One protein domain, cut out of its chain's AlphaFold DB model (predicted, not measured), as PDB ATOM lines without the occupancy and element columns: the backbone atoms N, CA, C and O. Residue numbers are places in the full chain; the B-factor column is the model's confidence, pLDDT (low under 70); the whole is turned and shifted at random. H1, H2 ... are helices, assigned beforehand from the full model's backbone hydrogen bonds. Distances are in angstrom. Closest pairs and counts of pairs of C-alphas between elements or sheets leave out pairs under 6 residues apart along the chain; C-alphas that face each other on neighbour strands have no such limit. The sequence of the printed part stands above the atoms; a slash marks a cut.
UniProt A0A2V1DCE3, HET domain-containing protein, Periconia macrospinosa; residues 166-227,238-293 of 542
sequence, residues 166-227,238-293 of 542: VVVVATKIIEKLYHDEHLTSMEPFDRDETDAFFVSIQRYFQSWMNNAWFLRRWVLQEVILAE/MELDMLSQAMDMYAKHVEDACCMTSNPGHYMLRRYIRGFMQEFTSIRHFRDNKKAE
ATOM      1  N   VAL A 166      47.657   3.113  39.896       76.94
ATOM      2  CA  VAL A 166      48.335   4.377  40.282       76.94
ATOM      3  C   VAL A 166      48.166   5.436  39.196       76.94
ATOM      4  O   VAL A 166      47.768   6.559  39.478       76.94
ATOM      5  N   VAL A 167      48.426   5.043  37.951       75.12
ATOM      6  CA  VAL A 167      48.335   5.887  36.754       75.12
ATOM      7  C   VAL A 167      46.906   6.384  36.557       75.12
ATOM      8  O   VAL A 167      46.666   7.585  36.493       75.12
ATOM      9  N   VAL A 168      45.942   5.458  36.574       79.25
ATOM     10  CA  VAL A 168      44.512   5.773  36.470       79.25
ATOM     11  C   VAL A 168      44.065   6.691  37.605       79.25
ATOM     12  O   VAL A 168      43.287   7.610  37.374       79.25
ATOM     13  N   VAL A 169      44.539   6.471  38.830       84.00
ATOM     14  CA  VAL A 169      44.184   7.320  39.969       84.00
ATOM     15  C   VAL A 169      44.812   8.707  39.867       84.00
ATOM     16  O   VAL A 169      44.118   9.680  40.140       84.00
ATOM     17  N   ALA A 170      46.069   8.832  39.439       82.06
ATOM     18  CA  ALA A 170      46.706  10.130  39.228       82.06
ATOM     19  C   ALA A 170      45.978  10.954  38.153       82.06
ATOM     20  O   ALA A 170      45.694  12.130  38.372       82.06
ATOM     21  N   THR A 171      45.577  10.329  37.041       82.81
ATOM     22  CA  THR A 171      44.731  10.983  36.030       82.81
ATOM     23  C   THR A 171      43.363  11.357  36.599       82.81
ATOM     24  O   THR A 171      42.915  12.481  36.407       82.81
ATOM     25  N   LYS A 172      42.727  10.469  37.376       86.12
ATOM     26  CA  LYS A 172      41.439  10.755  38.031       86.12
ATOM     27  C   LYS A 172      41.510  11.893  39.045       86.12
ATOM     28  O   LYS A 172      40.510  12.567  39.244       86.12
ATOM     29  N   ILE A 173      42.653  12.102  39.704       87.56
ATOM     30  CA  ILE A 173      42.864  13.260  40.587       87.56
ATOM     31  C   ILE A 173      42.730  14.548  39.769       87.56
ATOM     32  O   ILE A 173      42.003  15.453  40.169       87.56
ATOM     33  N   ILE A 174      43.385  14.611  38.608       87.88
ATOM     34  CA  ILE A 174      43.327  15.768  37.705       87.88
ATOM     35  C   ILE A 174      41.911  15.938  37.140       87.88
ATOM     36  O   ILE A 174      41.384  17.043  37.146       87.88
ATOM     37  N   GLU A 175      41.275  14.848  36.709       88.69
ATOM     38  CA  GLU A 175      39.905  14.836  36.181       88.69
ATOM     39  C   GLU A 175      38.866  15.302  37.209       88.69
ATOM     40  O   GLU A 175      37.995  16.106  36.893       88.69
ATOM     41  N   LYS A 176      38.981  14.865  38.466       88.62
ATOM     42  CA  LYS A 176      38.094  15.327  39.539       88.62
ATOM     43  C   LYS A 176      38.259  16.811  39.820       88.62
ATOM     44  O   LYS A 176      37.262  17.514  39.923       88.62
ATOM     45  N   LEU A 177      39.499  17.296  39.890       88.31
ATOM     46  CA  LEU A 177      39.749  18.731  40.049       88.31
ATOM     47  C   LEU A 177      39.179  19.521  38.873       88.31
ATOM     48  O   LEU A 177      38.511  20.523  39.084       88.31
ATOM     49  N   TYR A 178      39.380  19.037  37.649       89.44
ATOM     50  CA  TYR A 178      38.796  19.625  36.447       89.44
ATOM     51  C   TYR A 178      37.259  19.750  36.531       89.44
ATOM     52  O   TYR A 178      36.697  20.735  36.062       89.44
ATOM     53  N   HIS A 179      36.582  18.801  37.183       90.50
ATOM     54  CA  HIS A 179      35.133  18.809  37.398       90.50
ATOM     55  C   HIS A 179      34.656  19.511  38.691       90.50
ATOM     56  O   HIS A 179      33.488  19.358  39.046       90.50
ATOM     57  N   ASP A 180      35.502  20.297  39.378       89.81
ATOM     58  CA  ASP A 180      35.184  20.954  40.672       89.81
ATOM     59  C   ASP A 180      34.783  19.941  41.767       89.81
ATOM     60  O   ASP A 180      33.932  20.199  42.620       89.81
ATOM     61  N   GLU A 181      35.365  18.737  41.731       88.06
ATOM     62  CA  GLU A 181      35.118  17.689  42.718       88.06
ATOM     63  C   GLU A 181      36.206  17.636  43.799       88.06
ATOM     64  O   GLU A 181      37.409  17.733  43.543       88.06
ATOM     65  N   HIS A 182      35.784  17.370  45.037       83.81
ATOM     66  CA  HIS A 182      36.694  17.285  46.175       83.81
ATOM     67  C   HIS A 182      37.595  16.041  46.126       83.81
ATOM     68  O   HIS A 182      37.137  14.905  45.986       83.81
ATOM     69  N   LEU A 183      38.894  16.242  46.362       80.88
ATOM     70  CA  LEU A 183      39.874  15.151  46.452       80.88
ATOM     71  C   LEU A 183      39.671  14.264  47.685       80.88
ATOM     72  O   LEU A 183      39.988  13.078  47.654       80.88
ATOM     73  N   THR A 184      39.120  14.827  48.760       74.25
ATOM     74  CA  THR A 184      38.874  14.128  50.031       74.25
ATOM     75  C   THR A 184      37.887  12.973  49.906       74.25
ATOM     76  O   THR A 184      37.864  12.120  50.781       74.25
ATOM     77  N   SER A 185      37.097  12.903  48.829       73.50
ATOM     78  CA  SER A 185      36.205  11.769  48.566       73.50
ATOM     79  C   SER A 185      36.875  10.629  47.790       73.50
ATOM     80  O   SER A 185      36.194   9.692  47.372       73.50
ATOM     81  N   MET A 186      38.166  10.742  47.462       78.19
ATOM     82  CA  MET A 186      38.883   9.709  46.720       78.19
ATOM     83  C   MET A 186      39.576   8.729  47.665       78.19
ATOM     84  O   MET A 186      40.259   9.132  48.599       78.19
ATOM     85  N   GLU A 187      39.529   7.449  47.302       75.56
ATOM     86  CA  GLU A 187      40.140   6.335  48.039       75.56
ATOM     87  C   GLU A 187      41.602   6.547  48.495       75.56
ATOM     88  O   GLU A 187      41.915   6.182  49.626       75.56
ATOM     89  N   PRO A 188      42.511   7.183  47.719       75.12
ATOM     90  CA  PRO A 188      43.871   7.465  48.187       75.12
ATOM     91  C   PRO A 188      43.926   8.385  49.406       75.12
ATOM     92  O   PRO A 188      44.851   8.283  50.203       75.12
ATOM     93  N   PHE A 189      42.953   9.284  49.549       74.62
ATOM     94  CA  PHE A 189      42.869  10.219  50.668       74.62
ATOM     95  C   PHE A 189      42.211   9.586  51.905       74.62
ATOM     96  O   PHE A 189      42.195  10.214  52.956       74.62
ATOM     97  N   ASP A 190      41.759   8.332  51.826       75.12
ATOM     98  CA  ASP A 190      41.350   7.532  52.990       75.12
ATOM     99  C   ASP A 190      42.502   6.670  53.543       75.12
ATOM    100  O   ASP A 190      42.373   6.043  54.598       75.12
ATOM    101  N   ARG A 191      43.643   6.616  52.836       77.38
ATOM    102  CA  ARG A 191      44.799   5.779  53.185       77.38
ATOM    103  C   ARG A 191      45.814   6.508  54.065       77.38
ATOM    104  O   ARG A 191      45.938   7.736  54.041       77.38
ATOM    105  N   ASP A 192      46.558   5.707  54.826       77.94
ATOM    106  CA  ASP A 192      47.677   6.153  55.656       77.94
ATOM    107  C   ASP A 192      48.882   6.592  54.805       77.94
ATOM    108  O   ASP A 192      49.113   6.074  53.713       77.94
ATOM    109  N   GLU A 193      49.687   7.522  55.319       75.06
ATOM    110  CA  GLU A 193      50.852   8.070  54.611       75.06
ATOM    111  C   GLU A 193      51.966   7.045  54.346       75.06
ATOM    112  O   GLU A 193      52.791   7.243  53.452       75.06
ATOM    113  N   THR A 194      51.982   5.937  55.091       79.19
ATOM    114  CA  THR A 194      52.920   4.824  54.903       79.19
ATOM    115  C   THR A 194      52.405   3.753  53.936       79.19
ATOM    116  O   THR A 194      53.161   2.847  53.572       79.19
ATOM    117  N   ASP A 195      51.148   3.848  53.483       84.00
ATOM    118  CA  ASP A 195      50.562   2.908  52.528       84.00
ATOM    119  C   ASP A 195      51.314   2.952  51.186       84.00
ATOM    120  O   ASP A 195      51.548   4.007  50.591       84.00
ATOM    121  N   ALA A 196      51.694   1.778  50.680       81.31
ATOM    122  CA  ALA A 196      52.520   1.665  49.480       81.31
ATOM    123  C   ALA A 196      51.844   2.240  48.221       81.31
ATOM    124  O   ALA A 196      52.531   2.755  47.333       81.31
ATOM    125  N   PHE A 197      50.513   2.171  48.131       81.88
ATOM    126  CA  PHE A 197      49.750   2.731  47.020       81.88
ATOM    127  C   PHE A 197      49.689   4.260  47.115       81.88
ATOM    128  O   PHE A 197      49.977   4.935  46.125       81.88
ATOM    129  N   PHE A 198      49.432   4.806  48.308       83.06
ATOM    130  CA  PHE A 198      49.499   6.251  48.558       83.06
ATOM    131  C   PHE A 198      50.886   6.826  48.223       83.06
ATOM    132  O   PHE A 198      51.005   7.767  47.435       83.06
ATOM    133  N   VAL A 199      51.952   6.203  48.738       82.12
ATOM    134  CA  VAL A 199      53.344   6.596  48.458       82.12
ATOM    135  C   VAL A 199      53.652   6.537  46.959       82.12
ATOM    136  O   VAL A 199      54.394   7.378  46.447       82.12
ATOM    137  N   SER A 200      53.080   5.576  46.230       82.81
ATOM    138  CA  SER A 200      53.263   5.468  44.779       82.81
ATOM    139  C   SER A 200      52.611   6.627  44.021       82.81
ATOM    140  O   SER A 200      53.231   7.166  43.106       82.81
ATOM    141  N   ILE A 201      51.417   7.072  44.431       83.44
ATOM    142  CA  ILE A 201      50.762   8.269  43.870       83.44
ATOM    143  C   ILE A 201      51.579   9.526  44.185       83.44
ATOM    144  O   ILE A 201      51.809  10.358  43.310       83.44
ATOM    145  N   GLN A 202      52.079   9.652  45.416       82.38
ATOM    146  CA  GLN A 202      52.936  10.774  45.799       82.38
ATOM    147  C   GLN A 202      54.202  10.844  44.933       82.38
ATOM    148  O   GLN A 202      54.548  11.907  44.416       82.38
ATOM    149  N   ARG A 203      54.878   9.707  44.734       80.81
ATOM    150  CA  ARG A 203      56.073   9.614  43.883       80.81
ATOM    151  C   ARG A 203      55.776   9.886  42.411       80.81
ATOM    152  O   ARG A 203      56.640  10.421  41.727       80.81
ATOM    153  N   TYR A 204      54.576   9.554  41.938       82.88
ATOM    154  CA  TYR A 204      54.135   9.856  40.578       82.88
ATOM    155  C   TYR A 204      54.114  11.369  40.317       82.88
ATOM    156  O   TYR A 204      54.796  11.847  39.416       82.88
ATOM    157  N   PHE A 205      53.424  12.150  41.156       83.25
ATOM    158  CA  PHE A 205      53.428  13.616  41.025       83.25
ATOM    159  C   PHE A 205      54.818  14.219  41.268       83.25
ATOM    160  O   PHE A 205      55.195  15.200  40.628       83.25
ATOM    161  N   GLN A 206      55.614  13.615  42.152       82.38
ATOM    162  CA  GLN A 206      57.001  14.024  42.351       82.38
ATOM    163  C   GLN A 206      57.861  13.815  41.091       82.38
ATOM    164  O   GLN A 206      58.691  14.671  40.787       82.38
ATOM    165  N   SER A 207      57.692  12.712  40.348       82.06
ATOM    166  CA  SER A 207      58.464  12.468  39.116       82.06
ATOM    167  C   SER A 207      58.108  13.468  38.014       82.06
ATOM    168  O   SER A 207      58.985  13.875  37.257       82.06
ATOM    169  N   TRP A 208      56.847  13.904  37.961       81.31
ATOM    170  CA  TRP A 208      56.385  14.937  37.034       81.31
ATOM    171  C   TRP A 208      57.042  16.277  37.313       81.31
ATOM    172  O   TRP A 208      57.613  16.875  36.408       81.31
ATOM    173  N   MET A 209      57.010  16.714  38.572       76.31
ATOM    174  CA  MET A 209      57.614  17.976  38.999       76.31
ATOM    175  C   MET A 209      59.128  18.011  38.729       76.31
ATOM    176  O   MET A 209      59.678  19.058  38.421       76.31
ATOM    177  N   ASN A 210      59.799  16.857  38.794       78.94
ATOM    178  CA  ASN A 210      61.235  16.736  38.537       78.94
ATOM    179  C   ASN A 210      61.565  16.355  37.082       78.94
ATOM    180  O   ASN A 210      62.690  15.939  36.791       78.94
ATOM    181  N   ASN A 211      60.598  16.427  36.165       86.81
ATOM    182  CA  ASN A 211      60.835  16.041  34.784       86.81
ATOM    183  C   ASN A 211      61.756  17.049  34.086       86.81
ATOM    184  O   ASN A 211      61.485  18.249  34.063       86.81
ATOM    185  N   ALA A 212      62.810  16.551  33.437       89.12
ATOM    186  CA  ALA A 212      63.790  17.379  32.735       89.12
ATOM    187  C   ALA A 212      63.191  18.240  31.604       89.12
ATOM    188  O   ALA A 212      63.817  19.208  31.178       89.12
ATOM    189  N   TRP A 213      61.985  17.920  31.117       92.31
ATOM    190  CA  TRP A 213      61.274  18.769  30.162       92.31
ATOM    191  C   TRP A 213      60.971  20.152  30.753       92.31
ATOM    192  O   TRP A 213      61.209  21.156  30.087       92.31
ATOM    193  N   PHE A 214      60.546  20.231  32.021       88.69
ATOM    194  CA  PHE A 214      60.263  21.507  32.691       88.69
ATOM    195  C   PHE A 214      61.515  22.360  32.892       88.69
ATOM    196  O   PHE A 214      61.424  23.586  32.902       88.69
ATOM    197  N   LEU A 215      62.686  21.729  32.976       88.31
ATOM    198  CA  LEU A 215      63.954  22.436  33.102       88.31
ATOM    199  C   LEU A 215      64.408  23.048  31.778       88.31
ATOM    200  O   LEU A 215      65.105  24.050  31.795       88.31
ATOM    201  N   ARG A 216      64.017  22.517  30.615       90.56
ATOM    202  CA  ARG A 216      64.494  23.054  29.332       90.56
ATOM    203  C   ARG A 216      63.866  24.411  29.026       90.56
ATOM    204  O   ARG A 216      62.650  24.590  29.095       90.56
ATOM    205  N   ARG A 217      64.690  25.370  28.601       92.06
ATOM    206  CA  ARG A 217      64.202  26.692  28.182       92.06
ATOM    207  C   ARG A 217      63.590  26.700  26.779       92.06
ATOM    208  O   ARG A 217      62.563  27.335  26.576       92.06
ATOM    209  N   TRP A 218      64.169  25.961  25.830       92.06
ATOM    210  CA  TRP A 218      63.686  25.912  24.439       92.06
ATOM    211  C   TRP A 218      62.233  25.443  24.306       92.06
ATOM    212  O   TRP A 218      61.515  25.951  23.447       92.06
ATOM    213  N   VAL A 219      61.763  24.595  25.233       93.81
ATOM    214  CA  VAL A 219      60.388  24.073  25.225       93.81
ATOM    215  C   VAL A 219      59.325  25.155  25.395       93.81
ATOM    216  O   VAL A 219      58.162  24.928  25.084       93.81
ATOM    217  N   LEU A 220      59.704  26.352  25.853       94.62
ATOM    218  CA  LEU A 220      58.782  27.466  26.033       94.62
ATOM    219  C   LEU A 220      58.200  27.950  24.708       94.62
ATOM    220  O   LEU A 220      56.998  28.183  24.639       94.62
ATOM    221  N   GLN A 221      59.009  28.046  23.648       92.75
ATOM    222  CA  GLN A 221      58.485  28.345  22.308       92.75
ATOM    223  C   GLN A 221      57.522  27.257  21.837       92.75
ATOM    224  O   GLN A 221      56.512  27.550  21.208       92.75
ATOM    225  N   GLU A 222      57.814  26.013  22.199       95.12
ATOM    226  CA  GLU A 222      57.073  24.834  21.771       95.12
ATOM    227  C   GLU A 222      55.666  24.807  22.382       95.12
ATOM    228  O   GLU A 222      54.679  24.613  21.679       95.12
ATOM    229  N   VAL A 223      55.557  25.079  23.684       95.19
ATOM    230  CA  VAL A 223      54.285  25.031  24.424       95.19
ATOM    231  C   VAL A 223      53.487  26.340  24.381       95.19
ATOM    232  O   VAL A 223      52.255  26.312  24.317       95.19
ATOM    233  N   ILE A 224      54.158  27.498  24.417       95.38
ATOM    234  CA  ILE A 224      53.473  28.799  24.470       95.38
ATOM    235  C   ILE A 224      52.901  29.162  23.101       95.38
ATOM    236  O   ILE A 224      51.812  29.720  23.042       95.38
ATOM    237  N   LEU A 225      53.593  28.859  21.998       94.94
ATOM    238  CA  LEU A 225      53.158  29.310  20.672       94.94
ATOM    239  C   LEU A 225      52.101  28.408  20.038       94.94
ATOM    240  O   LEU A 225      51.240  28.929  19.327       94.94
ATOM    241  N   ALA A 226      52.135  27.103  20.308       95.50
ATOM    242  CA  ALA A 226      51.202  26.128  19.748       95.50
ATOM    243  C   ALA A 226      49.738  26.506  20.002       95.50
ATOM    244  O   ALA A 226      49.418  27.034  21.065       95.50
ATOM    245  N   GLU A 227      48.823  26.240  19.072       92.94
ATOM    246  CA  GLU A 227      47.397  26.517  19.312       92.94
ATOM    247  C   GLU A 227      46.726  25.438  20.156       92.94
ATOM    248  O   GLU A 227      45.982  25.763  21.072       92.94
ATOM    249  N   MET A 238      46.715  13.877  28.046       89.38
ATOM    250  CA  MET A 238      45.789  14.904  28.528       89.38
ATOM    251  C   MET A 238      45.985  16.190  27.736       89.38
ATOM    252  O   MET A 238      47.103  16.530  27.348       89.38
ATOM    253  N   GLU A 239      44.910  16.943  27.550       92.19
ATOM    254  CA  GLU A 239      44.984  18.291  26.993       92.19
ATOM    255  C   GLU A 239      45.531  19.266  28.042       92.19
ATOM    256  O   GLU A 239      45.187  19.196  29.225       92.19
ATOM    257  N   LEU A 240      46.389  20.200  27.623       91.25
ATOM    258  CA  LEU A 240      46.961  21.199  28.533       91.25
ATOM    259  C   LEU A 240      45.880  22.084  29.183       91.25
ATOM    260  O   LEU A 240      46.038  22.529  30.323       91.25
ATOM    261  N   ASP A 241      44.764  22.307  28.495       88.19
ATOM    262  CA  ASP A 241      43.645  23.103  29.003       88.19
ATOM    263  C   ASP A 241      42.931  22.404  30.168       88.19
ATOM    264  O   ASP A 241      42.525  23.063  31.126       88.19
ATOM    265  N   MET A 242      42.857  21.066  30.144       89.38
ATOM    266  CA  MET A 242      42.354  20.268  31.266       89.38
ATOM    267  C   MET A 242      43.236  20.456  32.506       89.38
ATOM    268  O   MET A 242      42.723  20.676  33.602       89.38
ATOM    269  N   LEU A 243      44.565  20.435  32.334       86.69
ATOM    270  CA  LEU A 243      45.523  20.694  33.419       86.69
ATOM    271  C   LEU A 243      45.392  22.119  33.967       86.69
ATOM    272  O   LEU A 243      45.439  22.328  35.180       86.69
ATOM    273  N   SER A 244      45.203  23.091  33.076       83.69
ATOM    274  CA  SER A 244      45.047  24.505  33.427       83.69
ATOM    275  C   SER A 244      43.777  24.752  34.242       83.69
ATOM    276  O   SER A 244      43.830  25.401  35.281       83.69
ATOM    277  N   GLN A 245      42.647  24.177  33.832       87.00
ATOM    278  CA  GLN A 245      41.386  24.289  34.571       87.00
ATOM    279  C   GLN A 245      41.435  23.536  35.908       87.00
ATOM    280  O   GLN A 245      41.002  24.067  36.928       87.00
ATOM    281  N   ALA A 246      42.038  22.343  35.944       88.00
ATOM    282  CA  ALA A 246      42.254  21.615  37.194       88.00
ATOM    283  C   ALA A 246      43.085  22.427  38.208       88.00
ATOM    284  O   ALA A 246      42.836  22.337  39.411       88.00
ATOM    285  N   MET A 247      44.037  23.244  37.740       83.25
ATOM    286  CA  MET A 247      44.813  24.159  38.585       83.25
ATOM    287  C   MET A 247      43.940  25.242  39.221       83.25
ATOM    288  O   MET A 247      44.032  25.434  40.433       83.25
ATOM    289  N   ASP A 248      43.082  25.907  38.441       83.62
ATOM    290  CA  ASP A 248      42.164  26.935  38.958       83.62
ATOM    291  C   ASP A 248      41.217  26.351  40.006       83.62
ATOM    292  O   ASP A 248      40.961  26.952  41.053       83.62
ATOM    293  N   MET A 249      40.736  25.134  39.750       87.19
ATOM    294  CA  MET A 249      39.834  24.470  40.673       87.19
ATOM    295  C   MET A 249      40.528  24.033  41.955       87.19
ATOM    296  O   MET A 249      40.011  24.251  43.051       87.19
ATOM    297  N   TYR A 250      41.740  23.488  41.849       83.56
ATOM    298  CA  TYR A 250      42.561  23.179  43.014       83.56
ATOM    299  C   TYR A 250      42.812  24.423  43.878       83.56
ATOM    300  O   TYR A 250      42.642  24.384  45.097       83.56
ATOM    301  N   ALA A 251      43.163  25.537  43.237       75.81
ATOM    302  CA  ALA A 251      43.338  26.848  43.844       75.81
ATOM    303  C   ALA A 251      42.103  27.289  44.655       75.81
ATOM    304  O   ALA A 251      42.240  27.634  45.832       75.81
ATOM    305  N   LYS A 252      40.907  27.202  44.064       80.56
ATOM    306  CA  LYS A 252      39.627  27.495  44.731       80.56
ATOM    307  C   LYS A 252      39.381  26.574  45.932       80.56
ATOM    308  O   LYS A 252      39.054  27.039  47.019       80.56
ATOM    309  N   HIS A 253      39.612  25.270  45.784       81.12
ATOM    310  CA  HIS A 253      39.424  24.318  46.883       81.12
ATOM    311  C   HIS A 253      40.348  24.575  48.084       81.12
ATOM    312  O   HIS A 253      39.963  24.295  49.226       81.12
ATOM    313  N   VAL A 254      41.566  25.070  47.838       72.94
ATOM    314  CA  VAL A 254      42.501  25.476  48.898       72.94
ATOM    315  C   VAL A 254      42.002  26.736  49.605       72.94
ATOM    316  O   VAL A 254      42.024  26.766  50.834       72.94
ATOM    317  N   GLU A 255      41.528  27.743  48.863       68.88
ATOM    318  CA  GLU A 255      40.950  28.973  49.432       68.88
ATOM    319  C   GLU A 255      39.723  28.689  50.304       68.88
ATOM    320  O   GLU A 255      39.630  29.190  51.424       68.88
ATOM    321  N   ASP A 256      38.838  27.806  49.841       73.44
ATOM    322  CA  ASP A 256      37.641  27.385  50.574       73.44
ATOM    323  C   ASP A 256      37.954  26.443  51.755       73.44
ATOM    324  O   ASP A 256      37.056  26.048  52.502       73.44
ATOM    325  N   ALA A 257      39.219  26.028  51.910       70.69
ATOM    326  CA  ALA A 257      39.695  25.048  52.887       70.69
ATOM    327  C   ALA A 257      38.937  23.698  52.873       70.69
ATOM    328  O   ALA A 257      39.057  22.898  53.801       70.69
ATOM    329  N   CYS A 258      38.188  23.406  51.807       74.12
ATOM    330  CA  CYS A 258      37.299  22.246  51.710       74.12
ATOM    331  C   CYS A 258      38.042  20.924  51.437       74.12
ATOM    332  O   CYS A 258      37.552  19.850  51.782       74.12
ATOM    333  N   CYS A 259      39.246  21.001  50.861       70.94
ATOM    334  CA  CYS A 259      40.110  19.850  50.572       70.94
ATOM    335  C   CYS A 259      41.291  19.718  51.558       70.94
ATOM    336  O   CYS A 259      42.230  18.947  51.327       70.94
ATOM    337  N   MET A 260      41.266  20.479  52.658       67.94
ATOM    338  CA  MET A 260      42.338  20.511  53.650       67.94
ATOM    339  C   MET A 260      42.123  19.432  54.717       67.94
ATOM    340  O   MET A 260      41.111  19.412  55.411       67.94
ATOM    341  N   THR A 261      43.104  18.541  54.868       66.50
ATOM    342  CA  THR A 261      43.134  17.512  55.921       66.50
ATOM    343  C   THR A 261      44.317  17.758  56.853       66.50
ATOM    344  O   THR A 261      45.369  18.219  56.406       66.50
ATOM    345  N   SER A 262      44.178  17.417  58.138       64.00
ATOM    346  CA  SER A 262      45.255  17.523  59.137       64.00
ATOM    347  C   SER A 262      46.321  16.421  59.021       64.00
ATOM    348  O   SER A 262      47.228  16.369  59.847       64.00
ATOM    349  N   ASN A 263      46.208  15.523  58.036       65.94
ATOM    350  CA  ASN A 263      47.150  14.428  57.809       65.94
ATOM    351  C   ASN A 263      48.433  14.949  57.105       65.94
ATOM    352  O   ASN A 263      48.322  15.515  56.007       65.94
ATOM    353  N   PRO A 264      49.635  14.772  57.694       59.88
ATOM    354  CA  PRO A 264      50.899  15.250  57.120       59.88
ATOM    355  C   PRO A 264      51.247  14.661  55.740       59.88
ATOM    356  O   PRO A 264      51.669  15.403  54.849       59.88
ATOM    357  N   GLY A 265      51.033  13.366  55.504       63.12
ATOM    358  CA  GLY A 265      51.255  12.738  54.199       63.12
ATOM    359  C   GLY A 265      50.372  13.324  53.102       63.12
ATOM    360  O   GLY A 265      50.842  13.608  51.997       63.12
ATOM    361  N   HIS A 266      49.107  13.617  53.411       74.44
ATOM    362  CA  HIS A 266      48.209  14.282  52.458       74.44
ATOM    363  C   HIS A 266      48.662  15.705  52.139       74.44
ATOM    364  O   HIS A 266      48.496  16.157  51.006       74.44
ATOM    365  N   TYR A 267      49.260  16.409  53.105       72.19
ATOM    366  CA  TYR A 267      49.877  17.709  52.855       72.19
ATOM    367  C   TYR A 267      51.017  17.604  51.833       72.19
ATOM    368  O   TYR A 267      51.067  18.410  50.902       72.19
ATOM    369  N   MET A 268      51.877  16.587  51.935       72.50
ATOM    370  CA  MET A 268      52.958  16.376  50.965       72.50
ATOM    371  C   MET A 268      52.437  16.034  49.566       72.50
ATOM    372  O   MET A 268      52.908  16.614  48.591       72.50
ATOM    373  N   LEU A 269      51.438  15.155  49.445       79.38
ATOM    374  CA  LEU A 269      50.813  14.862  48.151       79.38
ATOM    375  C   LEU A 269      50.211  16.126  47.513       79.38
ATOM    376  O   LEU A 269      50.512  16.437  46.362       79.38
ATOM    377  N   ARG A 270      49.427  16.894  48.279       77.19
ATOM    378  CA  ARG A 270      48.878  18.194  47.856       77.19
ATOM    379  C   ARG A 270      49.969  19.162  47.402       77.19
ATOM    380  O   ARG A 270      49.802  19.863  46.408       77.19
ATOM    381  N   ARG A 271      51.106  19.178  48.099       77.75
ATOM    382  CA  ARG A 271      52.271  19.987  47.727       77.75
ATOM    383  C   ARG A 271      52.857  19.565  46.379       77.75
ATOM    384  O   ARG A 271      53.168  20.449  45.591       77.75
ATOM    385  N   TYR A 272      52.990  18.269  46.091       82.00
ATOM    386  CA  TYR A 272      53.478  17.809  44.782       82.00
ATOM    387  C   TYR A 272      52.485  18.094  43.654       82.00
ATOM    388  O   TYR A 272      52.908  18.528  42.588       82.00
ATOM    389  N   ILE A 273      51.181  17.921  43.898       80.31
ATOM    390  CA  ILE A 273      50.130  18.292  42.936       80.31
ATOM    391  C   ILE A 273      50.213  19.793  42.628       80.31
ATOM    392  O   ILE A 273      50.292  20.178  41.463       80.31
ATOM    393  N   ARG A 274      50.280  20.637  43.670       78.81
ATOM    394  CA  ARG A 274      50.436  22.092  43.529       78.81
ATOM    395  C   ARG A 274      51.719  22.452  42.783       78.81
ATOM    396  O   ARG A 274      51.654  23.252  41.863       78.81
ATOM    397  N   GLY A 275      52.858  21.874  43.166       76.19
ATOM    398  CA  GLY A 275      54.154  22.149  42.542       76.19
ATOM    399  C   GLY A 275      54.156  21.804  41.056       76.19
ATOM    400  O   GLY A 275      54.521  22.637  40.238       76.19
ATOM    401  N   PHE A 276      53.642  20.624  40.695       79.50
ATOM    402  CA  PHE A 276      53.459  20.231  39.298       79.50
ATOM    403  C   PHE A 276      52.580  21.223  38.520       79.50
ATOM    404  O   PHE A 276      52.931  21.619  37.414       79.50
ATOM    405  N   MET A 277      51.450  21.644  39.089       77.81
ATOM    406  CA  MET A 277      50.580  22.625  38.440       77.81
ATOM    407  C   MET A 277      51.277  23.984  38.286       77.81
ATOM    408  O   MET A 277      51.205  24.596  37.224       77.81
ATOM    409  N   GLN A 278      52.016  24.431  39.304       74.62
ATOM    410  CA  GLN A 278      52.731  25.709  39.287       74.62
ATOM    411  C   GLN A 278      53.774  25.815  38.165       74.62
ATOM    412  O   GLN A 278      53.986  26.912  37.649       74.62
ATOM    413  N   GLU A 279      54.351  24.698  37.707       77.31
ATOM    414  CA  GLU A 279      55.260  24.680  36.546       77.31
ATOM    415  C   GLU A 279      54.606  25.201  35.254       77.31
ATOM    416  O   GLU A 279      55.290  25.708  34.358       77.31
ATOM    417  N   PHE A 280      53.275  25.111  35.159       82.62
ATOM    418  CA  PHE A 280      52.507  25.596  34.018       82.62
ATOM    419  C   PHE A 280      51.938  27.004  34.205       82.62
ATOM    420  O   PHE A 280      51.464  27.567  33.223       82.62
ATOM    421  N   THR A 281      51.991  27.613  35.394       82.81
ATOM    422  CA  THR A 281      51.347  28.918  35.643       82.81
ATOM    423  C   THR A 281      51.900  30.018  34.732       82.81
ATOM    424  O   THR A 281      51.132  30.665  34.019       82.81
ATOM    425  N   SER A 282      53.225  30.196  34.678       84.75
ATOM    426  CA  SER A 282      53.839  31.195  33.791       84.75
ATOM    427  C   SER A 282      53.643  30.835  32.316       84.75
ATOM    428  O   SER A 282      53.352  31.709  31.505       84.75
ATOM    429  N   ILE A 283      53.734  29.548  31.956       90.38
ATOM    430  CA  ILE A 283      53.459  29.080  30.587       90.38
ATOM    431  C   ILE A 283      52.046  29.484  30.161       90.38
ATOM    432  O   ILE A 283      51.873  30.078  29.098       90.38
ATOM    433  N   ARG A 284      51.052  29.197  31.003       89.06
ATOM    434  CA  ARG A 284      49.651  29.539  30.774       89.06
ATOM    435  C   ARG A 284      49.469  31.043  30.642       89.06
ATOM    436  O   ARG A 284      48.850  31.478  29.681       89.06
ATOM    437  N   HIS A 285      50.059  31.838  31.536       88.62
ATOM    438  CA  HIS A 285      49.981  33.297  31.459       88.62
ATOM    439  C   HIS A 285      50.416  33.827  30.082       88.62
ATOM    440  O   HIS A 285      49.666  34.568  29.448       88.62
ATOM    441  N   PHE A 286      51.584  33.412  29.581       92.31
ATOM    442  CA  PHE A 286      52.069  33.857  28.269       92.31
ATOM    443  C   PHE A 286      51.291  33.238  27.096       92.31
ATOM    444  O   PHE A 286      51.156  33.873  26.050       92.31
ATOM    445  N   ARG A 287      50.746  32.028  27.258       92.69
ATOM    446  CA  ARG A 287      49.916  31.347  26.251       92.69
ATOM    447  C   ARG A 287      48.534  31.989  26.094       92.69
ATOM    448  O   ARG A 287      48.080  32.186  24.971       92.69
ATOM    449  N   ASP A 288      47.889  32.367  27.189       90.88
ATOM    450  CA  ASP A 288      46.586  33.042  27.162       90.88
ATOM    451  C   ASP A 288      46.731  34.481  26.633       90.88
ATOM    452  O   ASP A 288      45.808  35.046  26.047       90.88
ATOM    453  N   ASN A 289      47.932  35.058  26.766       91.44
ATOM    454  CA  ASN A 289      48.251  36.435  26.393       91.44
ATOM    455  C   ASN A 289      49.259  36.543  25.230       91.44
ATOM    456  O   ASN A 289      49.985  37.530  25.151       91.44
ATOM    457  N   LYS A 290      49.280  35.603  24.268       88.25
ATOM    458  CA  LYS A 290      50.225  35.603  23.115       88.25
ATOM    459  C   LYS A 290      50.295  36.922  22.327       88.25
ATOM    460  O   LYS A 290      51.283  37.183  21.643       88.25
ATOM    461  N   LYS A 291      49.214  37.713  22.342       88.62
ATOM    462  CA  LYS A 291      49.097  39.007  21.639       88.62
ATOM    463  C   LYS A 291      49.450  40.210  22.513       88.62
ATOM    464  O   LYS A 291      49.566  41.310  21.977       88.62
ATOM    465  N   ALA A 292      49.576  40.022  23.826       92.88
ATOM    466  CA  ALA A 292      50.023  41.067  24.732       92.88
ATOM    467  C   ALA A 292      51.500  41.376  24.486       92.88
ATOM    468  O   ALA A 292      52.229  40.589  23.878       92.88
ATOM    469  N   GLU A 293      51.926  42.554  24.924       92.31
ATOM    470  CA  GLU A 293      53.334  42.910  24.879       92.31
ATOM    471  C   GLU A 293      54.125  41.995  25.826       92.31
ATOM    472  O   GLU A 293      53.725  41.801  26.971       92.31
TER     473      GLU A 293
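Overview. This is residues 166 to 227 and 238 to 293 of the 542 residues of the protein "HET domain-containing protein" of Periconia macrospinosa (UniProt A0A2V1DCE3). Four helices, mostly crossed, make a four-sided ring: H3 and H7 lie side by side along the length of the domain, H6 meets residues 274 to 277 of H7 with its residues 243 to 250, and H1 bridges from H3, near Ile 201, to H6, near Ala 246. A smaller pair, H5 and H8, packs together at one end, reached from H3 by way of short H4 and from the end of H7; short H2 lies toward the other end. The printed part has 118 residues, with eight named helices, H1 to H8 in order, and no named strand; its class is all helix. It is compact, with a radius of gyration of the C-alphas of 15.1 A, and elongated in outline, spanning 47 by 30 by 22 A.

Along the chain. H1 is residues 166 to 178, 18.4 A long, beginning at C-alpha 166 (48.335, 4.377, 40.282). H2 is residues 187 to 190. H3, residues 196 to 209, measures 20.0 A and ends at C-alpha 209 (57.614, 17.976, 38.999). H4 is residues 212 to 215, and H5 is residues 219 to 225, 10.0 A. After the cut, H6 is residues 240 to 255, 23.1 A. H7 is residues 264 to 278, 20.8 A. H8, residues 281 to 288, 10.6 A, ends at C-alpha 288 (46.586, 33.042, 27.162).

Arrangement. H1 touches H3 with residues 166 to 170 alone, at a steep tilt of 65 degrees, the same way; the closest C-alphas, of Val 166 and Ile 201, are 5.8 A apart. With residues 174 to 178 alone H1 touches H6, only just about perpendicular at 71 degrees, the closest C-alphas being those of Tyr 178 and Ala 246, 4.1 A. H3 and H7 touch at a shallow tilt of 26 degrees, the same way; the C-alphas of Met 209 and Phe 276, their closest, are 4.7 A apart. H6 and H7 form a helical hairpin and touch at a steep tilt of 45 degrees, opposite ways, closest at the C-alphas of Met 247 and Met 277, 6.0 A. H1 and H7 are apart, as are H3 and H6. H5 and H8 touch at 35.3 degrees, only just steep, the same way, with the C-alphas of Ile 224 and Arg 287 closest at 4.7 A. H2 and H3 are close but not clearly touching, closest at the C-alphas of Pro 188 and Phe 198, 5.8 A. H3 and H4 meet only through their link. Every O i to N i+4 pair is within hydrogen-bond range in H1, H3, H5, H6, H7 and H8; H2 and H4 are too short for such a pair.

Size, cuts and confidence. The two C-alphas farthest apart, those of Asp 195 and Glu 293, are 48.7 A apart. Residues 228 to 237 are not printed, and C-alphas 227 and 238 are 14.9 A apart across this cut, in the link from H5 to H6. Of the links that are printed whole, no link is long. The mean pLDDT of the printed part is 82.7; residue 255 and residues 260 to 265 are under 70.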